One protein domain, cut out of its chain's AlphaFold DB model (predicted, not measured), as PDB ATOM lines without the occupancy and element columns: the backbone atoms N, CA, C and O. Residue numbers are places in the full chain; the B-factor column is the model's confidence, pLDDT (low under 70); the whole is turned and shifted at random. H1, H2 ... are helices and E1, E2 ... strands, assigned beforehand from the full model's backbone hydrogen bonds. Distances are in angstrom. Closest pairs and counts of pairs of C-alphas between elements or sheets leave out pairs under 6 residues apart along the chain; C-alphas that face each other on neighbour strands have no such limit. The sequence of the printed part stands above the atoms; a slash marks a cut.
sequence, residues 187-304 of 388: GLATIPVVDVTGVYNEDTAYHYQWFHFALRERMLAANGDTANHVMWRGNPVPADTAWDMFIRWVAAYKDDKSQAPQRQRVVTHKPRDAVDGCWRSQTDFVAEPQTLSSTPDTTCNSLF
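What this domain is: This is residues 187 to 304 of the 388 residues of an uncharacterized protein of Cupriavidus cauae (UniProt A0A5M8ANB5). A small twisted sheet of four strands has a long helix on each face, H3 over the edge strand E1 and H2 over E1 and E2; short H5 covers E3 on H2's side, and H1 and H4 meet at one end. The 118 printed residues have five named helices and four named strands, in the order H1 E1 H2 E2 H3 H4 E3 E4 H5, class mixed. The mixed sheet runs E1 E2 E3 E4. The whole is compact, radius of gyration of the C-alphas 14.8 A, spanning 48 by 32 by 25 A.

How they stand to each other: H1, residues 187 to 190, touches H4, residues 262 to 268, closest at the C-alphas of Thr 190 and Arg 263, 4.3 A. E1, residues 193 to 196, is parallel to E2, residues 229 to 233, at 6 degrees, with N 195 and O 230 2.9 A apart. H2, residues 210 to 223, is on the sheet at a height of 10.3 A and runs along E2, 12 degrees on the local plane. E1, H2 and E2 form a strand-helix-strand unit, two parallel neighbour strands joined through a helix, with a right-handed crossover. H3, residues 239 to 255, is on the opposite face. With residues 249 to 253 alone it touches H4, closest at the C-alphas of Tyr 253 and Val 266, 5.2 A, at a steep tilt of 64 degrees, opposite ways. E2 is parallel to E3, residues 277 to 281, with N 279 and O 233 2.8 A apart; E2, H3, H4 and E3 form a second such unit, left-handed. E3 and E4, residues 284 to 287, are an antiparallel hairpin, N 286 to O 278 2.8 A. H5, residues 299 to 303, is on H2's face. Every O i to N i+4 pair is within hydrogen-bond range in H2, H3, H4 and H5; H1 is too short for one.

Where its parts are: H1 begins at C-alpha 187 (-36.641, 4.549, -29.412). H2 is 19.8 A long and H3 24.1 A. H5 ends at C-alpha 303 (-45.476, 25.851, -52.080).

The domain as a whole: The C-alphas farthest apart, Thr 204 and Gln 259, are 48.4 A apart. The printed part has no cut; the links E1 to H2 and E4 to H5 are long. No printed residue is under 70 in pLDDT.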
ATOM      1  N   GLY A 187     -35.666   5.216 -28.546       86.81
ATOM      2  CA  GLY A 187     -36.641   4.549 -29.412       86.81
ATOM      3  C   GLY A 187     -36.716   5.165 -30.812       86.81
ATOM      4  O   GLY A 187     -36.730   4.423 -31.796       86.81
ATOM      5  N   LEU A 188     -36.658   6.501 -30.915       91.62
ATOM      6  CA  LEU A 188     -36.723   7.221 -32.193       91.62
ATOM      7  C   LEU A 188     -35.564   6.892 -33.135       91.62
ATOM      8  O   LEU A 188     -35.754   6.922 -34.345       91.62
ATOM      9  N   ALA A 189     -34.400   6.511 -32.611       92.75
ATOM     10  CA  ALA A 189     -33.236   6.142 -33.418       92.75
ATOM     11  C   ALA A 189     -33.402   4.799 -34.151       92.75
ATOM     12  O   ALA A 189     -32.601   4.455 -35.020       92.75
ATOM     13  N   THR A 190     -34.394   3.995 -33.753       94.94
ATOM     14  CA  THR A 190     -34.486   2.575 -34.125       94.94
ATOM     15  C   THR A 190     -35.837   2.181 -34.713       94.94
ATOM     16  O   THR A 190     -36.092   0.993 -34.892       94.94
ATOM     17  N   ILE A 191     -36.711   3.138 -35.020       96.69
ATOM     18  CA  ILE A 191     -38.020   2.894 -35.644       96.69
ATOM     19  C   ILE A 191     -38.182   3.757 -36.898       96.69
ATOM     20  O   ILE A 191     -37.562   4.816 -36.968       96.69
ATOM     21  N   PRO A 192     -39.027   3.369 -37.867       98.06
ATOM     22  CA  PRO A 192     -39.458   4.281 -38.923       98.06
ATOM     23  C   PRO A 192     -40.085   5.550 -38.337       98.06
ATOM     24  O   PRO A 192     -40.968   5.440 -37.476       98.06
ATOM     25  N   VAL A 193     -39.672   6.729 -38.795       97.56
ATOM     26  CA  VAL A 193     -40.287   8.020 -38.454       97.56
ATOM     27  C   VAL A 193     -40.802   8.667 -39.732       97.56
ATOM     28  O   VAL A 193     -40.030   8.998 -40.629       97.56
ATOM     29  N   VAL A 194     -42.120   8.801 -39.813       97.69
ATOM     30  CA  VAL A 194     -42.822   9.449 -40.918       97.69
ATOM     31  C   VAL A 194     -43.446  10.711 -40.357       97.69
ATOM     32  O   VAL A 194     -44.397  10.641 -39.580       97.69
ATOM     33  N   ASP A 195     -42.856  11.845 -40.699       97.31
ATOM     34  CA  ASP A 195     -43.294  13.163 -40.267       97.31
ATOM     35  C   ASP A 195     -44.066  13.829 -41.409       97.31
ATOM     36  O   ASP A 195     -43.515  14.058 -42.487       97.31
ATOM     37  N   VAL A 196     -45.356  14.088 -41.204       96.62
ATOM     38  CA  VAL A 196     -46.213  14.683 -42.229       96.62
ATOM     39  C   VAL A 196     -46.817  15.996 -41.763       96.62
ATOM     40  O   VAL A 196     -47.310  16.131 -40.640       96.62
ATOM     41  N   THR A 197     -46.853  16.982 -42.651       94.75
ATOM     42  CA  THR A 197     -47.638  18.189 -42.401       94.75
ATOM     43  C   THR A 197     -49.123  17.827 -42.453       94.75
ATOM     44  O   THR A 197     -49.674  17.516 -43.510       94.75
ATOM     45  N   GLY A 198     -49.777  17.848 -41.290       90.00
ATOM     46  CA  GLY A 198     -51.227  17.671 -41.193       90.00
ATOM     47  C   GLY A 198     -51.956  18.916 -41.688       90.00
ATOM     48  O   GLY A 198     -52.791  18.840 -42.580       90.00
ATOM     49  N   VAL A 199     -51.581  20.076 -41.148       90.06
ATOM     50  CA  VAL A 199     -52.044  21.392 -41.594       90.06
ATOM     51  C   VAL A 199     -50.823  22.269 -41.815       90.06
ATOM     52  O   VAL A 199     -49.986  22.393 -40.920       90.06
ATOM     53  N   TYR A 200     -50.721  22.877 -42.992       94.94
ATOM     54  CA  TYR A 200     -49.712  23.899 -43.244       94.94
ATOM     55  C   TYR A 200     -50.231  25.247 -42.742       94.94
ATOM     56  O   TYR A 200     -51.271  25.726 -43.201       94.94
ATOM     57  N   ASN A 201     -49.515  25.851 -41.796       93.50
ATOM     58  CA  ASN A 201     -49.850  27.163 -41.261       93.50
ATOM     59  C   ASN A 201     -48.588  27.918 -40.836       93.50
ATOM     60  O   ASN A 201     -47.881  27.507 -39.923       93.50
ATOM     61  N   GLU A 202     -48.347  29.048 -41.489       96.31
ATOM     62  CA  GLU A 202     -47.275  29.995 -41.153       96.31
ATOM     63  C   GLU A 202     -47.833  31.399 -40.871       96.31
ATOM     64  O   GLU A 202     -47.087  32.363 -40.718       96.31
ATOM     65  N   ASP A 203     -49.160  31.534 -40.830       95.81
ATOM     66  CA  ASP A 203     -49.860  32.816 -40.784       95.81
ATOM     67  C   ASP A 203     -50.481  33.105 -39.417       95.81
ATOM     68  O   ASP A 203     -50.639  34.268 -39.050       95.81
ATOM     69  N   THR A 204     -50.873  32.063 -38.681       93.69
ATOM     70  CA  THR A 204     -51.654  32.182 -37.442       93.69
ATOM     71  C   THR A 204     -51.413  31.004 -36.501       93.69
ATOM     72  O   THR A 204     -50.821  29.988 -36.866       93.69
ATOM     73  N   ALA A 205     -51.970  31.090 -35.294       90.56
ATOM     74  CA  ALA A 205     -51.932  30.027 -34.292       90.56
ATOM     75  C   ALA A 205     -50.493  29.563 -33.982       90.56
ATOM     76  O   ALA A 205     -49.649  30.386 -33.641       90.56
ATOM     77  N   TYR A 206     -50.233  28.249 -33.999       91.06
ATOM     78  CA  TYR A 206     -49.004  27.672 -33.444       91.06
ATOM     79  C   TYR A 206     -48.471  26.417 -34.151       91.06
ATOM     80  O   TYR A 206     -47.518  25.830 -33.658       91.06
ATOM     81  N   HIS A 207     -49.021  26.004 -35.298       93.19
ATOM     82  CA  HIS A 207     -48.577  24.802 -36.033       93.19
ATOM     83  C   HIS A 207     -47.544  25.133 -37.126       93.19
ATOM     84  O   HIS A 207     -47.774  24.892 -38.310       93.19
ATOM     85  N   TYR A 208     -46.414  25.708 -36.716       95.56
ATOM     86  CA  TYR A 208     -45.364  26.188 -37.619       95.56
ATOM     87  C   TYR A 208     -44.440  25.070 -38.115       95.56
ATOM     88  O   TYR A 208     -44.151  24.112 -37.398       95.56
ATOM     89  N   GLN A 209     -43.920  25.199 -39.334       96.19
ATOM     90  CA  GLN A 209     -43.105  24.163 -39.967       96.19
ATOM     91  C   GLN A 209     -41.751  23.957 -39.280       96.19
ATOM     92  O   GLN A 209     -41.231  22.843 -39.312       96.19
ATOM     93  N   TRP A 210     -41.186  24.966 -38.606       96.94
ATOM     94  CA  TRP A 210     -39.888  24.817 -37.932       96.94
ATOM     95  C   TRP A 210     -39.866  23.694 -36.890       96.94
ATOM     96  O   TRP A 210     -38.808  23.116 -36.662       96.94
ATOM     97  N   PHE A 211     -41.009  23.320 -36.306       97.25
ATOM     98  CA  PHE A 211     -41.102  22.195 -35.373       97.25
ATOM     99  C   PHE A 211     -40.745  20.844 -36.014       97.25
ATOM    100  O   PHE A 211     -40.106  20.009 -35.370       97.25
ATOM    101  N   HIS A 212     -41.107  20.645 -37.284       97.00
ATOM    102  CA  HIS A 212     -40.746  19.458 -38.061       97.00
ATOM    103  C   HIS A 212     -39.224  19.382 -38.258       97.00
ATOM    104  O   HIS A 212     -38.581  18.357 -38.013       97.00
ATOM    105  N   PHE A 213     -38.615  20.511 -38.631       97.94
ATOM    106  CA  PHE A 213     -37.164  20.615 -38.792       97.94
ATOM    107  C   PHE A 213     -36.428  20.472 -37.458       97.94
ATOM    108  O   PHE A 213     -35.421  19.775 -37.401       97.94
ATOM    109  N   ALA A 214     -36.957  21.030 -36.370       97.88
ATOM    110  CA  ALA A 214     -36.389  20.875 -35.036       97.88
ATOM    111  C   ALA A 214     -36.301  19.400 -34.619       97.88
ATOM    112  O   ALA A 214     -35.251  18.959 -34.155       97.88
ATOM    113  N   LEU A 215     -37.365  18.613 -34.829       96.44
ATOM    114  CA  LEU A 215     -37.344  17.171 -34.559       96.44
ATOM    115  C   LEU A 215     -36.249  16.465 -35.369       96.44
ATOM    116  O   LEU A 215     -35.471  15.682 -34.816       96.44
ATOM    117  N   ARG A 216     -36.169  16.763 -36.669       97.38
ATOM    118  CA  ARG A 216     -35.161  16.189 -37.561       97.38
ATOM    119  C   ARG A 216     -33.737  16.533 -37.126       97.38
ATOM    120  O   ARG A 216     -32.905  15.633 -37.073       97.38
ATOM    121  N   GLU A 217     -33.467  17.789 -36.780       97.69
ATOM    122  CA  GLU A 217     -32.150  18.235 -36.311       97.69
ATOM    123  C   GLU A 217     -31.741  17.533 -35.013       97.69
ATOM    124  O   GLU A 217     -30.599  17.099 -34.873       97.69
ATOM    125  N   ARG A 218     -32.681  17.318 -34.084       96.62
ATOM    126  CA  ARG A 218     -32.407  16.538 -32.867       96.62
ATOM    127  C   ARG A 218     -32.082  15.082 -33.182       96.62
ATOM    128  O   ARG A 218     -31.145  14.524 -32.618       96.62
ATOM    129  N   MET A 219     -32.814  14.463 -34.112       96.44
ATOM    130  CA  MET A 219     -32.499  13.107 -34.569       96.44
ATOM    131  C   MET A 219     -31.125  13.033 -35.244       96.44
ATOM    132  O   MET A 219     -30.380  12.093 -34.969       96.44
ATOM    133  N   LEU A 220     -30.778  14.011 -36.086       97.06
ATOM    134  CA  LEU A 220     -29.468  14.097 -36.729       97.06
ATOM    135  C   LEU A 220     -28.357  14.209 -35.682       97.06
ATOM    136  O   LEU A 220     -27.438  13.392 -35.672       97.06
ATOM    137  N   ALA A 221     -28.471  15.172 -34.767       95.00
ATOM    138  CA  ALA A 221     -27.476  15.418 -33.730       95.00
ATOM    139  C   ALA A 221     -27.268  14.197 -32.824       95.00
ATOM    140  O   ALA A 221     -26.139  13.882 -32.450       95.00
ATOM    141  N   ALA A 222     -28.344  13.486 -32.481       93.62
ATOM    142  CA  ALA A 222     -28.267  12.387 -31.531       93.62
ATOM    143  C   ALA A 222     -27.882  11.036 -32.157       93.62
ATOM    144  O   ALA A 222     -27.387  10.160 -31.445       93.62
ATOM    145  N   ASN A 223     -28.098  10.856 -33.466       94.38
ATOM    146  CA  ASN A 223     -27.904   9.570 -34.149       94.38
ATOM    147  C   ASN A 223     -26.843   9.606 -35.266       94.38
ATOM    148  O   ASN A 223     -26.498   8.551 -35.793       94.38
ATOM    149  N   GLY A 224     -26.344  10.790 -35.635       95.81
ATOM    150  CA  GLY A 224     -25.370  11.011 -36.712       95.81
ATOM    151  C   GLY A 224     -25.968  11.056 -38.123       95.81
ATOM    152  O   GLY A 224     -25.305  11.511 -39.050       95.81
ATOM    153  N   ASP A 225     -27.215  10.617 -38.297       96.00
ATOM    154  CA  ASP A 225     -27.967  10.692 -39.547       96.00
ATOM    155  C   ASP A 225     -29.485  10.639 -39.274       96.00
ATOM    156  O   ASP A 225     -29.932  10.384 -38.151       96.00
ATOM    157  N   THR A 226     -30.285  10.850 -40.322       96.81
ATOM    158  CA  THR A 226     -31.755  10.760 -40.292       96.81
ATOM    159  C   THR A 226     -32.273   9.685 -41.252       96.81
ATOM    160  O   THR A 226     -33.344   9.824 -41.842       96.81
ATOM    161  N   ALA A 227     -31.516   8.605 -41.460       97.25
ATOM    162  CA  ALA A 227     -31.818   7.580 -42.459       97.25
ATOM    163  C   ALA A 227     -33.153   6.861 -42.197       97.25
ATOM    164  O   ALA A 227     -33.802   6.404 -43.135       97.25
ATOM    165  N   ASN A 228     -33.599   6.809 -40.939       97.69
ATOM    166  CA  ASN A 228     -34.894   6.266 -40.530       97.69
ATOM    167  C   ASN A 228     -36.024   7.312 -40.460       97.69
ATOM    168  O   ASN A 228     -37.092   7.007 -39.933       97.69
ATOM    169  N   HIS A 229     -35.808   8.513 -40.994       97.94
ATOM    170  CA  HIS A 229     -36.782   9.598 -41.032       97.94
ATOM    171  C   HIS A 229     -37.184   9.930 -42.478       97.94
ATOM    172  O   HIS A 229     -36.377   9.804 -43.406       97.94
ATOM    173  N   VAL A 230     -38.425  10.368 -42.673       98.12
ATOM    174  CA  VAL A 230     -38.928  10.999 -43.901       98.12
ATOM    175  C   VAL A 230     -39.866  12.141 -43.524       98.12
ATOM    176  O   VAL A 230     -40.623  12.014 -42.564       98.12
ATOM    177  N   MET A 231     -39.783  13.261 -44.243       98.25
ATOM    178  CA  MET A 231     -40.668  14.414 -44.073       98.25
ATOM    179  C   MET A 231     -41.453  14.670 -45.352       98.25
ATOM    180  O   MET A 231     -40.857  14.920 -46.403       98.25
ATOM    181  N   TRP A 232     -42.780  14.650 -45.244       98.12
ATOM    182  CA  TRP A 232     -43.681  15.085 -46.307       98.12
ATOM    183  C   TRP A 232     -44.395  16.365 -45.901       98.12
ATOM    184  O   TRP A 232     -45.108  16.385 -44.899       98.12
ATOM    185  N   ARG A 233     -44.253  17.422 -46.705       97.12
ATOM    186  CA  ARG A 233     -45.038  18.655 -46.541       97.12
ATOM    187  C   ARG A 233     -46.261  18.670 -47.457       97.12
ATOM    188  O   ARG A 233     -46.268  18.044 -48.513       97.12
ATOM    189  N   GLY A 234     -47.323  19.349 -47.050       95.50
ATOM    190  CA  GLY A 234     -48.605  19.355 -47.756       95.50
ATOM    191  C   GLY A 234     -49.678  20.090 -46.961       95.50
ATOM    192  O   GLY A 234     -49.454  20.450 -45.807       95.50
ATOM    193  N   ASN A 235     -50.854  20.301 -47.560       93.50
ATOM    194  CA  ASN A 235     -51.986  20.918 -46.861       93.50
ATOM    195  C   ASN A 235     -53.355  20.353 -47.301       93.50
ATOM    196  O   ASN A 235     -54.041  20.980 -48.111       93.50
ATOM    197  N   PRO A 236     -53.780  19.189 -46.778       93.50
ATOM    198  CA  PRO A 236     -53.005  18.248 -45.964       93.50
ATOM    199  C   PRO A 236     -52.177  17.283 -46.832       93.50
ATOM    200  O   PRO A 236     -52.451  17.104 -48.021       93.50
ATOM    201  N   VAL A 237     -51.197  16.608 -46.228       96.12
ATOM    202  CA  VAL A 237     -50.620  15.379 -46.801       96.12
ATOM    203  C   VAL A 237     -51.693  14.269 -46.847       96.12
ATOM    204  O   VAL A 237     -52.433  14.128 -45.869       96.12
ATOM    205  N   PRO A 238     -51.798  13.456 -47.924       96.62
ATOM    206  CA  PRO A 238     -52.755  12.346 -47.996       96.62
ATOM    207  C   PRO A 238     -52.513  11.297 -46.896       96.62
ATOM    208  O   PRO A 238     -51.520  10.563 -46.918       96.62
ATOM    209  N   ALA A 239     -53.425  11.225 -45.922       94.94
ATOM    210  CA  ALA A 239     -53.254  10.409 -44.717       94.94
ATOM    211  C   ALA A 239     -53.153   8.906 -45.020       94.94
ATOM    212  O   ALA A 239     -52.279   8.236 -44.473       94.94
ATOM    213  N   ASP A 240     -53.988   8.395 -45.930       96.44
ATOM    214  CA  ASP A 240     -53.983   6.976 -46.308       96.44
ATOM    215  C   ASP A 240     -52.671   6.578 -46.992       96.44
ATOM    216  O   ASP A 240     -52.113   5.523 -46.698       96.44
ATOM    217  N   THR A 241     -52.120   7.446 -47.847       96.81
ATOM    218  CA  THR A 241     -50.820   7.219 -48.494       96.81
ATOM    219  C   THR A 241     -49.679   7.210 -47.477       96.81
ATOM    220  O   THR A 241     -48.803   6.346 -47.535       96.81
ATOM    221  N   ALA A 242     -49.688   8.141 -46.518       96.94
ATOM    222  CA  ALA A 242     -48.693   8.178 -45.447       96.94
ATOM    223  C   ALA A 242     -48.790   6.948 -44.529       96.94
ATOM    224  O   ALA A 242     -47.765   6.379 -44.148       96.94
ATOM    225  N   TRP A 243     -50.012   6.515 -44.206       97.50
ATOM    226  CA  TRP A 243     -50.265   5.318 -43.409       97.50
ATOM    227  C   TRP A 243     -49.800   4.048 -44.122       97.50
ATOM    228  O   TRP A 243     -49.081   3.250 -43.524       97.50
ATOM    229  N   ASP A 244     -50.142   3.880 -45.401       97.81
ATOM    230  CA  ASP A 244     -49.707   2.736 -46.204       97.81
ATOM    231  C   ASP A 244     -48.176   2.640 -46.277       97.81
ATOM    232  O   ASP A 244     -47.603   1.593 -45.963       97.81
ATOM    233  N   MET A 245     -47.491   3.746 -46.594       98.00
ATOM    234  CA  MET A 245     -46.025   3.784 -46.619       98.00
ATOM    235  C   MET A 245     -45.425   3.441 -45.250       98.00
ATOM    236  O   MET A 245     -44.514   2.609 -45.162       98.00
ATOM    237  N   PHE A 246     -45.964   4.016 -44.169       98.31
ATOM    238  CA  PHE A 246     -45.512   3.734 -42.809       98.31
ATOM    239  C   PHE A 246     -45.675   2.250 -42.443       98.31
ATOM    240  O   PHE A 246     -44.732   1.632 -41.940       98.31
ATOM    241  N   ILE A 247     -46.840   1.655 -42.715       98.25
ATOM    242  CA  ILE A 247     -47.119   0.255 -42.382       98.25
ATOM    243  C   ILE A 247     -46.283  -0.701 -43.234       98.25
ATOM    244  O   ILE A 247     -45.738  -1.657 -42.678       98.25
ATOM    245  N   ARG A 248     -46.089  -0.428 -44.532       98.19
ATOM    246  CA  ARG A 248     -45.172  -1.209 -45.382       98.19
ATOM    247  C   ARG A 248     -43.754  -1.214 -44.825       98.19
ATOM    248  O   ARG A 248     -43.140  -2.277 -44.731       98.19
ATOM    249  N   TRP A 249     -43.251  -0.053 -44.405       98.44
ATOM    250  CA  TRP A 249     -41.928   0.052 -43.794       98.44
ATOM    251  C   TRP A 249     -41.842  -0.755 -42.493       98.44
ATOM    252  O   TRP A 249     -40.913  -1.545 -42.306       98.44
ATOM    253  N   VAL A 250     -42.831  -0.605 -41.600       98.38
ATOM    254  CA  VAL A 250     -42.875  -1.332 -40.324       98.38
ATOM    255  C   VAL A 250     -42.924  -2.844 -40.534       98.38
ATOM    256  O   VAL A 250     -42.169  -3.574 -39.890       98.38
ATOM    257  N   ALA A 251     -43.785  -3.313 -41.436       98.44
ATOM    258  CA  ALA A 251     -43.933  -4.728 -41.742       98.44
ATOM    259  C   ALA A 251     -42.624  -5.323 -42.279       98.44
ATOM    260  O   ALA A 251     -42.169  -6.341 -41.759       98.44
ATOM    261  N   ALA A 252     -41.974  -4.651 -43.234       98.44
ATOM    262  CA  ALA A 252     -40.742  -5.133 -43.852       98.44
ATOM    263  C   ALA A 252     -39.596  -5.310 -42.836       98.44
ATOM    264  O   ALA A 252     -39.003  -6.385 -42.755       98.44
ATOM    265  N   TYR A 253     -39.320  -4.313 -41.981       97.75
ATOM    266  CA  TYR A 253     -38.221  -4.453 -41.011       97.75
ATOM    267  C   TYR A 253     -38.531  -5.447 -39.877       97.75
ATOM    268  O   TYR A 253     -37.611  -5.978 -39.251       97.75
ATOM    269  N   LYS A 254     -39.816  -5.677 -39.568       97.81
ATOM    270  CA  LYS A 254     -40.247  -6.678 -38.581       97.81
ATOM    271  C   LYS A 254     -40.213  -8.098 -39.139       97.81
ATOM    272  O   LYS A 254     -40.037  -9.037 -38.355       97.81
ATOM    273  N   ASP A 255     -40.397  -8.265 -40.444       98.38
ATOM    274  CA  ASP A 255     -40.267  -9.558 -41.113       98.38
ATOM    275  C   ASP A 255     -38.806 -10.022 -41.172       98.38
ATOM    276  O   ASP A 255     -38.525 -11.204 -40.993       98.38
ATOM    277  N   ASP A 256     -37.861  -9.085 -41.261       97.88
ATOM    278  CA  ASP A 256     -36.431  -9.375 -41.179       97.88
ATOM    279  C   ASP A 256     -36.039 -10.029 -39.836       97.88
ATOM    280  O   ASP A 256     -35.959  -9.380 -38.785       97.88
ATOM    281  N   LYS A 257     -35.766 -11.343 -39.878       97.19
ATOM    282  CA  LYS A 257     -35.323 -12.164 -38.733       97.19
ATOM    283  C   LYS A 257     -33.802 -12.254 -38.591       97.19
ATOM    284  O   LYS A 257     -33.314 -13.045 -37.783       97.19
ATOM    285  N   SER A 258     -33.042 -11.475 -39.359       97.88
ATOM    286  CA  SER A 258     -31.591 -11.419 -39.205       97.88
ATOM    287  C   SER A 258     -31.198 -10.886 -37.823       97.88
ATOM    288  O   SER A 258     -31.969 -10.207 -37.132       97.88
ATOM    289  N   GLN A 259     -29.954 -11.182 -37.443       97.12
ATOM    290  CA  GLN A 259     -29.328 -10.706 -36.206       97.12
ATOM    291  C   GLN A 259     -28.777  -9.274 -36.327       97.12
ATOM    292  O   GLN A 259     -28.075  -8.807 -35.433       97.12
ATOM    293  N   ALA A 260     -29.062  -8.567 -37.427       97.69
ATOM    294  CA  ALA A 260     -28.642  -7.182 -37.584       97.69
ATOM    295  C   ALA A 260     -29.305  -6.283 -36.515       97.69
ATOM    296  O   ALA A 260     -30.478  -6.495 -36.172       97.69
ATOM    297  N   PRO A 261     -28.606  -5.248 -36.004       96.38
ATOM    298  CA  PRO A 261     -29.195  -4.279 -35.086       96.38
ATOM    299  C   PRO A 261     -30.503  -3.696 -35.637       96.38
ATOM    300  O   PRO A 261     -30.625  -3.444 -36.836       96.38
ATOM    301  N   GLN A 262     -31.482  -3.425 -34.764       96.44
ATOM    302  CA  GLN A 262     -32.814  -2.973 -35.192       96.44
ATOM    303  C   GLN A 262     -32.760  -1.757 -36.126       96.44
ATOM    304  O   GLN A 262     -33.444  -1.752 -37.145       96.44
ATOM    305  N   ARG A 263     -31.914  -0.765 -35.816       96.00
ATOM    306  CA  ARG A 263     -31.709   0.420 -36.660       96.00
ATOM    307  C   ARG A 263     -31.284   0.058 -38.080       96.00
ATOM    308  O   ARG A 263     -31.839   0.595 -39.029       96.00
ATOM    309  N   GLN A 264     -30.336  -0.868 -38.223       97.62
ATOM    310  CA  GLN A 264     -29.862  -1.304 -39.532       97.62
ATOM    311  C   GLN A 264     -30.994  -1.954 -40.328       97.62
ATOM    312  O   GLN A 264     -31.189  -1.599 -41.482       97.62
ATOM    313  N   ARG A 265     -31.794  -2.830 -39.706       98.25
ATOM    314  CA  ARG A 265     -32.968  -3.423 -40.369       98.25
ATOM    315  C   ARG A 265     -33.976  -2.355 -40.794       98.25
ATOM    316  O   ARG A 265     -34.447  -2.385 -41.923       98.25
ATOM    317  N   VAL A 266     -34.270  -1.379 -39.932       98.19
ATOM    318  CA  VAL A 266     -35.158  -0.257 -40.281       98.19
ATOM    319  C   VAL A 266     -34.638   0.506 -41.496       98.19
ATOM    320  O   VAL A 266     -35.406   0.743 -42.420       98.19
ATOM    321  N   VAL A 267     -33.357   0.868 -41.525       97.94
ATOM    322  CA  VAL A 267     -32.778   1.626 -42.644       97.94
ATOM    323  C   VAL A 267     -32.758   0.797 -43.931       97.94
ATOM    324  O   VAL A 267     -33.174   1.296 -44.973       97.94
ATOM    325  N   THR A 268     -32.346  -0.471 -43.866       98.12
ATOM    326  CA  THR A 268     -32.306  -1.377 -45.027       98.12
ATOM    327  C   THR A 268     -33.686  -1.581 -45.650       98.12
ATOM    328  O   THR A 268     -33.803  -1.645 -46.870       98.12
ATOM    329  N   HIS A 269     -34.731  -1.663 -44.824       98.38
ATOM    330  CA  HIS A 269     -36.107  -1.898 -45.272       98.38
ATOM    331  C   HIS A 269     -36.916  -0.613 -45.472       98.38
ATOM    332  O   HIS A 269     -38.143  -0.674 -45.566       98.38
ATOM    333  N   LYS A 270     -36.257   0.550 -45.545       98.44
ATOM    334  CA  LYS A 270     -36.911   1.807 -45.918       98.44
ATOM    335  C   LYS A 270     -37.473   1.694 -47.344       98.44
ATOM    336  O   LYS A 270     -36.699   1.443 -48.270       98.44
ATOM    337  N   PRO A 271     -38.797   1.863 -47.549       98.19
ATOM    338  CA  PRO A 271     -39.393   1.796 -48.876       98.19
ATOM    339  C   PRO A 271     -38.757   2.802 -49.836       98.19
ATOM    340  O   PRO A 271     -38.384   3.904 -49.439       98.19
ATOM    341  N   ARG A 272     -38.658   2.444 -51.122       96.38
ATOM    342  CA  ARG A 272     -38.058   3.320 -52.146       96.38
ATOM    343  C   ARG A 272     -38.828   4.626 -52.341       96.38
ATOM    344  O   ARG A 272     -38.236   5.615 -52.748       96.38
ATOM    345  N   ASP A 273     -40.128   4.611 -52.064       94.69
ATOM    346  CA  ASP A 273     -41.028   5.761 -52.114       94.69
ATOM    347  C   ASP A 273     -41.060   6.566 -50.802       94.69
ATOM    348  O   ASP A 273     -41.630   7.652 -50.768       94.69
ATOM    349  N   ALA A 274     -40.398   6.100 -49.735       97.38
ATOM    350  CA  ALA A 274     -40.242   6.838 -48.480       97.38
ATOM    351  C   ALA A 274     -39.128   7.900 -48.584       97.38
ATOM    352  O   ALA A 274     -38.180   7.921 -47.797       97.38
ATOM    353  N   VAL A 275     -39.219   8.778 -49.577       97.94
ATOM    354  CA  VAL A 275     -38.290   9.897 -49.792       97.94
ATOM    355  C   VAL A 275     -38.907  11.201 -49.316       97.94
ATOM    356  O   VAL A 275     -40.125  11.335 -49.294       97.94
ATOM    357  N   ASP A 276     -38.073  12.159 -48.926       98.50
ATOM    358  CA  ASP A 276     -38.538  13.507 -48.604       98.50
ATOM    359  C   ASP A 276     -39.253  14.148 -49.796       98.50
ATOM    360  O   ASP A 276     -38.927  13.872 -50.954       98.50
ATOM    361  N   GLY A 277     -40.219  15.019 -49.516       98.31
ATOM    362  CA  GLY A 277     -40.925  15.727 -50.572       98.31
ATOM    363  C   GLY A 277     -42.128  16.516 -50.092       98.31
ATOM    364  O   GLY A 277     -42.358  16.685 -48.892       98.31
ATOM    365  N   CYS A 278     -42.922  16.988 -51.044       98.31
ATOM    366  CA  CYS A 278     -44.167  17.676 -50.756       98.31
ATOM    367  C   CYS A 278     -45.282  17.328 -51.741       98.31
ATOM    368  O   CYS A 278     -45.047  17.006 -52.904       98.31
ATOM    369  N   TRP A 279     -46.515  17.423 -51.259       98.06
ATOM    370  CA  TRP A 279     -47.730  17.172 -52.021       98.06
ATOM    371  C   TRP A 279     -48.307  18.493 -52.530       98.06
ATOM    372  O   TRP A 279     -48.763  19.311 -51.730       98.06
ATOM    373  N   ARG A 280     -48.318  18.706 -53.853       96.31
ATOM    374  CA  ARG A 280     -49.006  19.870 -54.456       96.31
ATOM    375  C   ARG A 280     -50.523  19.704 -54.421       96.31
ATOM    376  O   ARG A 280     -51.264  20.681 -54.398       96.31
ATOM    377  N   SER A 281     -50.972  18.452 -54.465       95.19
ATOM    378  CA  SER A 281     -52.370  18.025 -54.399       95.19
ATOM    379  C   SER A 281     -52.449  16.602 -53.836       95.19
ATOM    380  O   SER A 281     -51.421  16.009 -53.522       95.19
ATOM    381  N   GLN A 282     -53.649  16.019 -53.754       93.25
ATOM    382  CA  GLN A 282     -53.839  14.649 -53.258       93.25
ATOM    383  C   GLN A 282     -53.146  13.561 -54.104       93.25
ATOM    384  O   GLN A 282     -52.991  12.440 -53.634       93.25
ATOM    385  N   THR A 283     -52.736  13.866 -55.340       95.25
ATOM    386  CA  THR A 283     -52.169  12.881 -56.282       95.25
ATOM    387  C   THR A 283     -50.859  13.325 -56.936       95.25
ATOM    388  O   THR A 283     -50.357  12.626 -57.810       95.25
ATOM    389  N   ASP A 284     -50.314  14.483 -56.556       97.25
ATOM    390  CA  ASP A 284     -49.098  15.056 -57.150       97.25
ATOM    391  C   ASP A 284     -48.031  15.258 -56.072       97.25
ATOM    392  O   ASP A 284     -48.105  16.203 -55.277       97.25
ATOM    393  N   PHE A 285     -47.064  14.338 -56.038       98.12
ATOM    394  CA  PHE A 285     -45.948  14.339 -55.101       98.12
ATOM    395  C   PHE A 285     -44.652  14.752 -55.795       98.12
ATOM    396  O   PHE A 285     -44.251  14.181 -56.809       98.12
ATOM    397  N   VAL A 286     -43.958  15.709 -55.191       98.38
ATOM    398  CA  VAL A 286     -42.627  16.147 -55.603       98.38
ATOM    399  C   VAL A 286     -41.613  15.578 -54.626       98.38
ATOM    400  O   VAL A 286     -41.540  16.027 -53.484       98.38
ATOM    401  N   ALA A 287     -40.825  14.603 -55.080       98.44
ATOM    402  CA  ALA A 287     -39.687  14.088 -54.324       98.44
ATOM    403  C   ALA A 287     -38.550  15.121 -54.331       98.44
ATOM    404  O   ALA A 287     -37.989  15.427 -55.382       98.44
ATOM    405  N   GLU A 288     -38.219  15.662 -53.164       97.94
ATOM    406  CA  GLU A 288     -37.236  16.734 -52.998       97.94
ATOM    407  C   GLU A 288     -36.757  16.770 -51.537       97.94
ATOM    408  O   GLU A 288     -37.588  16.654 -50.631       97.94
ATOM    409  N   PRO A 289     -35.453  16.949 -51.255       97.25
ATOM    410  CA  PRO A 289     -34.982  17.172 -49.889       97.25
ATOM    411  C   PRO A 289     -35.702  18.360 -49.240       97.25
ATOM    412  O   PRO A 289     -35.763  19.444 -49.816       97.25
ATOM    413  N   GLN A 290     -36.244  18.172 -48.036       97.56
ATOM    414  CA  GLN A 290     -36.919  19.265 -47.332       97.56
ATOM    415  C   GLN A 290     -35.899  20.149 -46.606       97.56
ATOM    416  O   GLN A 290     -35.082  19.645 -45.831       97.56
ATOM    417  N   THR A 291     -35.983  21.464 -46.813       96.94
ATOM    418  CA  THR A 291     -35.142  22.481 -46.161       96.94
ATOM    419  C   THR A 291     -35.999  23.544 -45.473       96.94
ATOM    420  O   THR A 291     -37.114  23.835 -45.906       96.94
ATOM    421  N   LEU A 292     -35.478  24.128 -44.390       97.38
ATOM    422  CA  LEU A 292     -36.114  25.239 -43.686       97.38
ATOM    423  C   LEU A 292     -35.752  26.555 -44.388       97.38
ATOM    424  O   LEU A 292     -34.642  27.054 -44.215       97.38
ATOM    425  N   SER A 293     -36.666  27.108 -45.184       97.56
ATOM    426  CA  SER A 293     -36.442  28.365 -45.910       97.56
ATOM    427  C   SER A 293     -37.754  29.087 -46.180       97.56
ATOM    428  O   SER A 293     -38.761  28.467 -46.534       97.56
ATOM    429  N   SER A 294     -37.729  30.412 -46.061       96.94
ATOM    430  CA  SER A 294     -38.838  31.285 -46.451       96.94
ATOM    431  C   SER A 294     -38.736  31.751 -47.908       96.94
ATOM    432  O   SER A 294     -39.570  32.534 -48.359       96.94
ATOM    433  N   THR A 295     -37.691  31.336 -48.632       97.25
ATOM    434  CA  THR A 295     -37.456  31.715 -50.032       97.25
ATOM    435  C   THR A 295     -37.874  30.583 -50.977       97.25
ATOM    436  O   THR A 295     -37.806  29.418 -50.586       97.25
ATOM    437  N   PRO A 296     -38.296  30.881 -52.220       97.25
ATOM    438  CA  PRO A 296     -38.665  29.868 -53.213       97.25
ATOM    439  C   PRO A 296     -37.418  29.235 -53.861       97.25
ATOM    440  O   PRO A 296     -37.253  29.239 -55.077       97.25
ATOM    441  N   ASP A 297     -36.502  28.732 -53.036       97.12
ATOM    442  CA  ASP A 297     -35.246  28.092 -53.449       97.12
ATOM    443  C   ASP A 297     -35.426  26.633 -53.913       97.12
ATOM    444  O   ASP A 297     -34.548  26.070 -54.565       97.12
ATOM    445  N   THR A 298     -36.581  26.041 -53.609       98.00
ATOM    446  CA  THR A 298     -37.004  24.680 -53.968       98.00
ATOM    447  C   THR A 298     -38.465  24.680 -54.415       98.00
ATOM    448  O   THR A 298     -39.215  25.632 -54.152       98.00
ATOM    449  N   THR A 299     -38.918  23.599 -55.057       98.19
ATOM    450  CA  THR A 299     -40.348  23.469 -55.391       98.19
ATOM    451  C   THR A 299     -41.183  23.432 -54.114       98.19
ATOM    452  O   THR A 299     -42.202  24.118 -54.010       98.19
ATOM    453  N   CYS A 300     -40.732  22.682 -53.109       98.19
ATOM    454  CA  CYS A 300     -41.449  22.554 -51.853       98.19
ATOM    455  C   CYS A 300     -41.449  23.834 -51.011       98.19
ATOM    456  O   CYS A 300     -42.490  24.132 -50.435       98.19
ATOM    457  N   ASN A 301     -40.381  24.642 -50.982       98.19
ATOM    458  CA  ASN A 301     -40.420  25.952 -50.305       98.19
ATOM    459  C   ASN A 301     -41.184  27.016 -51.099       98.19
ATOM    460  O   ASN A 301     -41.666  27.978 -50.510       98.19
ATOM    461  N   SER A 302     -41.363  26.836 -52.409       98.06
ATOM    462  CA  SER A 302     -42.270  27.688 -53.189       98.06
ATOM    463  C   SER A 302     -43.738  27.462 -52.805       98.06
ATOM    464  O   SER A 302     -44.526  28.404 -52.802       98.06
ATOM    465  N   LEU A 303     -44.112  26.220 -52.481       97.56
ATOM    466  CA  LEU A 303     -45.476  25.851 -52.080       97.56
ATOM    467  C   LEU A 303     -45.718  26.025 -50.577       97.56
ATOM    468  O   LEU A 303     -46.788  26.463 -50.163       97.56
ATOM    469  N   PHE A 304     -44.720  25.666 -49.775       97.56
ATOM    470  CA  PHE A 304     -44.785  25.587 -48.321       97.56
ATOM    471  C   PHE A 304     -43.559  26.270 -47.690       97.56
ATOM    472  O   PHE A 304     -42.773  25.603 -47.008       97.56
TER     473      PHE A 304